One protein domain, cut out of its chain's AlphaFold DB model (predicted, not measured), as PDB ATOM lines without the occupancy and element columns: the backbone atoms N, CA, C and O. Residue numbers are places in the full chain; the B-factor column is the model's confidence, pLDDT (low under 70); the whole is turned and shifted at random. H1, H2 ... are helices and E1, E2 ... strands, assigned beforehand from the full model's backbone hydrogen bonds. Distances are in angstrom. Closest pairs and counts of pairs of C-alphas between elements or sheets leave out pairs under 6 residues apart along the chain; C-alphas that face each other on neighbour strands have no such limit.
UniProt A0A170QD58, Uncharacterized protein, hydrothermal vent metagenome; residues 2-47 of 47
ATOM      1  N   ASP A   2      26.646   1.358  15.886       83.06
ATOM      2  CA  ASP A   2      27.478   2.552  15.954       83.06
ATOM      3  C   ASP A   2      27.390   3.079  17.382       83.06
ATOM      4  O   ASP A   2      26.295   3.191  17.939       83.06
ATOM      5  N   TYR A   3      28.543   3.331  17.989       84.19
ATOM      6  CA  TYR A   3      28.650   3.783  19.370       84.19
ATOM      7  C   TYR A   3      29.260   5.178  19.380       84.19
ATOM      8  O   TYR A   3      30.233   5.436  18.673       84.19
ATOM      9  N   ALA A   4      28.671   6.069  20.172       86.50
ATOM     10  CA  ALA A   4      29.164   7.420  20.383       86.50
ATOM     11  C   ALA A   4      29.647   7.552  21.826       86.50
ATOM     12  O   ALA A   4      28.951   7.137  22.752       86.50
ATOM     13  N   ASP A   5      30.831   8.132  21.989       89.12
ATOM     14  CA  ASP A   5      31.429   8.444  23.281       89.12
ATOM     15  C   ASP A   5      31.115   9.905  23.638       89.12
ATOM     16  O   ASP A   5      31.578  10.823  22.960       89.12
ATOM     17  N   LEU A   6      30.223  10.116  24.613       91.25
ATOM     18  CA  LEU A   6      29.595  11.413  24.912       91.25
ATOM     19  C   LEU A   6      29.455  11.667  26.424       91.25
ATOM     20  O   LEU A   6      28.540  12.376  26.846       91.25
ATOM     21  N   ASP A   7      30.323  11.072  27.241       90.69
ATOM     22  CA  ASP A   7      30.253  11.146  28.707       90.69
ATOM     23  C   ASP A   7      31.360  12.004  29.349       90.69
ATOM     24  O   ASP A   7      31.386  12.169  30.568       90.69
ATOM     25  N   GLY A   8      32.243  12.613  28.549       91.25
ATOM     26  CA  GLY A   8      33.381  13.388  29.057       91.25
ATOM     27  C   GLY A   8      33.003  14.550  29.986       91.25
ATOM     28  O   GLY A   8      33.778  14.903  30.874       91.25
ATOM     29  N   ASN A   9      31.798  15.115  29.850       91.06
ATOM     30  CA  ASN A   9      31.303  16.155  30.755       91.06
ATOM     31  C   ASN A   9      31.022  15.636  32.179       91.06
ATOM     32  O   ASN A   9      31.042  16.424  33.120       91.06
ATOM     33  N   LEU A  10      30.822  14.327  32.372       91.94
ATOM     34  CA  LEU A  10      30.640  13.722  33.700       91.94
ATOM     35  C   LEU A  10      31.899  13.788  34.573       91.94
ATOM     36  O   LEU A  10      31.824  13.560  35.778       91.94
ATOM     37  N   LEU A  11      33.048  14.094  33.971       93.38
ATOM     38  CA  LEU A  11      34.333  14.211  34.655       93.38
ATOM     39  C   LEU A  11      34.636  15.648  35.122       93.38
ATOM     40  O   LEU A  11      35.709  15.894  35.671       93.38
ATOM     41  N   ILE A  12      33.725  16.602  34.889       90.56
ATOM     42  CA  ILE A  12      33.922  18.025  35.184       90.56
ATOM     43  C   ILE A  12      32.989  18.452  36.320       90.56
ATOM     44  O   ILE A  12      31.783  18.591  36.151       90.56
ATOM     45  N   ASN A  13      33.565  18.708  37.494       89.12
ATOM     46  CA  ASN A  13      32.793  18.968  38.716       89.12
ATOM     47  C   ASN A  13      32.310  20.424  38.834       89.12
ATOM     48  O   ASN A  13      31.417  20.713  39.623       89.12
ATOM     49  N   ASN A  14      32.945  21.342  38.103       88.62
ATOM     50  CA  ASN A  14      32.690  22.781  38.149       88.62
ATOM     51  C   ASN A  14      32.375  23.310  36.744       88.62
ATOM     52  O   ASN A  14      32.984  24.275  36.288       88.62
ATOM     53  N   ASP A  15      31.503  22.603  36.026       91.06
ATOM     54  CA  ASP A  15      31.021  23.040  34.719       91.06
ATOM     55  C   ASP A  15      30.053  24.224  34.908       91.06
ATOM     56  O   ASP A  15      28.998  24.053  35.530       91.06
ATOM     57  N   PRO A  16      30.384  25.432  34.416       92.56
ATOM     58  CA  PRO A  16      29.509  26.585  34.552       92.56
ATOM     59  C   PRO A  16      28.381  26.589  33.510       92.56
ATOM     60  O   PRO A  16      27.602  27.545  33.455       92.56
ATOM     61  N   TYR A  17      28.290  25.568  32.656       92.19
ATOM     62  CA  TYR A  17      27.267  25.445  31.632       92.19
ATOM     63  C   TYR A  17      26.198  24.419  32.021       92.19
ATOM     64  O   TYR A  17      26.463  23.323  32.502       92.19
ATOM     65  N   ASN A  18      24.948  24.767  31.740       91.50
ATOM     66  CA  ASN A  18      23.828  23.842  31.696       91.50
ATOM     67  C   ASN A  18      23.657  23.345  30.262       91.50
ATOM     68  O   ASN A  18      23.752  24.130  29.321       91.50
ATOM     69  N   GLY A  19      23.350  22.063  30.080       92.81
ATOM     70  CA  GLY A  19      23.182  21.489  28.749       92.81
ATOM     71  C   GLY A  19      22.555  20.102  28.770       92.81
ATOM     72  O   GLY A  19      21.559  19.857  29.458       92.81
ATOM     73  N   VAL A  20      23.127  19.189  27.986       93.88
ATOM     74  CA  VAL A  20      22.706  17.786  27.967       93.88
ATOM     75  C   VAL A  20      22.944  17.132  29.326       93.88
ATOM     76  O   VAL A  20      23.966  17.350  29.971       93.88
ATOM     77  N   LEU A  21      21.986  16.318  29.763       92.00
ATOM     78  CA  LEU A  21      22.080  15.580  31.020       92.00
ATOM     79  C   LEU A  21      22.239  14.093  30.740       92.00
ATOM     80  O   LEU A  21      21.614  13.581  29.816       92.00
ATOM     81  N   VAL A  22      22.972  13.382  31.589       92.81
ATOM     82  CA  VAL A  22      22.945  11.915  31.610       92.81
ATOM     83  C   VAL A  22      21.955  11.471  32.683       92.81
ATOM     84  O   VAL A  22      22.083  11.840  33.850       92.81
ATOM     85  N   LYS A  23      20.933  10.705  32.293       92.81
ATOM     86  CA  LYS A  23      19.965  10.082  33.206       92.81
ATOM     87  C   LYS A  23      19.898   8.595  32.920       92.81
ATOM     88  O   LYS A  23      19.640   8.209  31.786       92.81
ATOM     89  N   ASP A  24      20.153   7.784  33.942       92.44
ATOM     90  CA  ASP A  24      20.122   6.318  33.853       92.44
ATOM     91  C   ASP A  24      20.999   5.758  32.713       92.44
ATOM     92  O   ASP A  24      20.647   4.784  32.058       92.44
ATOM     93  N   GLY A  25      22.137   6.410  32.442       90.31
ATOM     94  CA  GLY A  25      23.055   6.039  31.356       90.31
ATOM     95  C   GLY A  25      22.668   6.554  29.964       90.31
ATOM     96  O   GLY A  25      23.359   6.250  28.998       90.31
ATOM     97  N   TYR A  26      21.605   7.355  29.839       91.56
ATOM     98  CA  TYR A  26      21.150   7.919  28.567       91.56
ATOM     99  C   TYR A  26      21.253   9.441  28.533       91.56
ATOM    100  O   TYR A  26      20.985  10.125  29.523       91.56
ATOM    101  N   LEU A  27      21.561   9.988  27.354       92.25
ATOM    102  CA  LEU A  27      21.508  11.427  27.120       92.25
ATOM    103  C   LEU A  27      20.058  11.913  27.081       92.25
ATOM    104  O   LEU A  27      19.250  11.494  26.250       92.25
ATOM    105  N   LYS A  28      19.741  12.858  27.959       94.31
ATOM    106  CA  LYS A  28      18.502  13.621  27.962       94.31
ATOM    107  C   LYS A  28      18.769  14.999  27.373       94.31
ATOM    108  O   LYS A  28      19.366  15.858  28.022       94.31
ATOM    109  N   LEU A  29      18.277  15.204  26.153       93.06
ATOM    110  CA  LEU A  29      18.416  16.470  25.447       93.06
ATOM    111  C   LEU A  29      17.570  17.582  26.103       93.06
ATOM    112  O   LEU A  29      16.413  17.338  26.479       93.06
ATOM    113  N   PRO A  30      18.123  18.798  26.241       90.94
ATOM    114  CA  PRO A  30      17.390  19.967  26.712       90.94
ATOM    115  C   PRO A  30      16.320  20.394  25.698       90.94
ATOM    116  O   PRO A  30      16.422  20.143  24.497       90.94
ATOM    117  N   LYS A  31      15.262  21.047  26.186       90.44
ATOM    118  CA  LYS A  31      14.206  21.607  25.331       90.44
ATOM    119  C   LYS A  31      14.609  23.003  24.857       90.44
ATOM    120  O   LYS A  31      15.033  23.813  25.672       90.44
ATOM    121  N   GLY A  32      14.373  23.302  23.582       86.94
ATOM    122  CA  GLY A  32      14.608  24.626  23.002       86.94
ATOM    123  C   GLY A  32      15.395  24.560  21.697       86.94
ATOM    124  O   GLY A  32      15.735  23.480  21.220       86.94
ATOM    125  N   SER A  33      15.648  25.727  21.110       88.44
ATOM    126  CA  SER A  33      16.405  25.859  19.864       88.44
ATOM    127  C   SER A  33      17.915  25.917  20.117       88.44
ATOM    128  O   SER A  33      18.365  26.332  21.185       88.44
ATOM    129  N   GLY A  34      18.702  25.571  19.097       91.62
ATOM    130  CA  GLY A  34      20.165  25.576  19.168       91.62
ATOM    131  C   GLY A  34      20.725  24.338  19.871       91.62
ATOM    132  O   GLY A  34      20.073  23.302  19.930       91.62
ATOM    133  N   LEU A  35      21.944  24.451  20.403       90.50
ATOM    134  CA  LEU A  35      22.620  23.353  21.111       90.50
ATOM    135  C   LEU A  35      22.011  23.062  22.496       90.50
ATOM    136  O   LEU A  35      22.364  22.069  23.124       90.50
ATOM    137  N   GLY A  36      21.114  23.932  22.977       92.00
ATOM    138  CA  GLY A  36      20.491  23.806  24.292       92.00
ATOM    139  C   GLY A  36      21.464  23.980  25.460       92.00
ATOM    140  O   GLY A  36      21.219  23.442  26.533       92.00
ATOM    141  N   VAL A  37      22.553  24.721  25.237       92.69
ATOM    142  CA  VAL A  37      23.540  25.079  26.258       92.69
ATOM    143  C   VAL A  37      23.262  26.494  26.767       92.69
ATOM    144  O   VAL A  37      23.021  27.399  25.966       92.69
ATOM    145  N   SER A  38      23.306  26.697  28.080       91.44
ATOM    146  CA  SER A  38      23.176  28.010  28.723       91.44
ATOM    147  C   SER A  38      24.158  28.153  29.883       91.44
ATOM    148  O   SER A  38      24.637  27.163  30.418       91.44
ATOM    149  N   LEU A  39      24.468  29.385  30.287       92.00
ATOM    150  CA  LEU A  39      25.260  29.617  31.496       92.00
ATOM    151  C   LEU A  39      24.433  29.274  32.739       92.00
ATOM    152  O   LEU A  39      23.243  29.597  32.817       92.00
ATOM    153  N   ASN A  40      25.067  28.630  33.709       87.38
ATOM    154  CA  ASN A  40      24.519  28.456  35.039       87.38
ATOM    155  C   ASN A  40      24.675  29.765  35.816       87.38
ATOM    156  O   ASN A  40      25.784  30.125  36.203       87.38
ATOM    157  N   SER A  41      23.550  30.448  36.054       78.25
ATOM    158  CA  SER A  41      23.470  31.727  36.769       78.25
ATOM    159  C   SER A  41      24.044  31.696  38.184       78.25
ATOM    160  O   SER A  41      24.345  32.755  38.725       78.25
ATOM    161  N   ASP A  42      24.207  30.506  38.760       82.12
ATOM    162  CA  ASP A  42      24.757  30.324  40.101       82.12
ATOM    163  C   ASP A  42      26.298  30.283  40.106       82.12
ATOM    164  O   ASP A  42      26.906  30.257  41.175       82.12
ATOM    165  N   SER A  43      26.951  30.282  38.936       83.38
ATOM    166  CA  SER A  43      28.418  30.262  38.847       83.38
ATOM    167  C   SER A  43      28.991  31.678  38.948       83.38
ATOM    168  O   SER A  43      28.561  32.596  38.248       83.38
ATOM    169  N   GLU A  44      29.990  31.864  39.809       82.38
ATOM    170  CA  GLU A  44      30.617  33.169  40.035       82.38
ATOM    171  C   GLU A  44      31.571  33.572  38.895       82.38
ATOM    172  O   GLU A  44      32.207  32.725  38.270       82.38
ATOM    173  N   ASN A  45      31.723  34.886  38.673       78.38
ATOM    174  CA  ASN A  45      32.669  35.486  37.713       78.38
ATOM    175  C   ASN A  45      32.505  35.001  36.264       78.38
ATOM    176  O   ASN A  45      33.485  34.774  35.558       78.38
ATOM    177  N   LEU A  46      31.259  34.828  35.820       71.62
ATOM    178  CA  LEU A  46      30.987  34.282  34.495       71.62
ATOM    179  C   LEU A  46      31.330  35.211  33.322       71.62
ATOM    180  O   LEU A  46      31.446  34.696  32.212       71.62
ATOM    181  N   ILE A  47      31.508  36.524  33.527       69.31
ATOM    182  CA  ILE A  47      31.950  37.513  32.518       69.31
ATOM    183  C   ILE A  47      32.614  38.698  33.225       69.31
ATOM    184  O   ILE A  47      32.056  39.128  34.260       69.31
TER     185      ILE A  47
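This is residues 2 to 47 of the 47 residues of an uncharacterized protein of hydrothermal vent metagenome (UniProt A0A170QD58). Little regular structure is here: a small hairpin of E1 and E2 and one turn of helix, H1, sit in a loose winding chain whose two ends lie at opposite ends of its long axis. The unnamed stretch of residues 29 to 47 loops away from the hairpin and folds back, where residues 38 to 39 pair antiparallel with residues 17 to 18. The printed part has 46 residues, with H1, E1, E2 in that order, class mixed, only 10 residues in named elements. It is loose, radius of gyration of the C-alphas 12.2 A, and only just elongated, 39 by 26 by 17 A.

Find E1, residues 21 to 23, from C-alpha 21 at (22.080, 15.580, 31.020), 6.3 A long. E2, residues 26 to 28, is 6.3 A long and ends at (18.502, 13.621, 27.962). H1, residues 8 to 11, is 5.7 A long.

E1 and E2 form an antiparallel hairpin at 133 degrees; N 23 and O 26 are within hydrogen-bond range at 2.8 A. H1 and E2 are apart. H1 is too short for an O i to N i+4 pair; its one O i to N i+3 pair is within range.

The C-alphas of Asp 2 and Asn 45, the farthest apart, are 39.8 A apart. The printed part has no cut and no long link between named elements. Only residue 47 is under pLDDT 70.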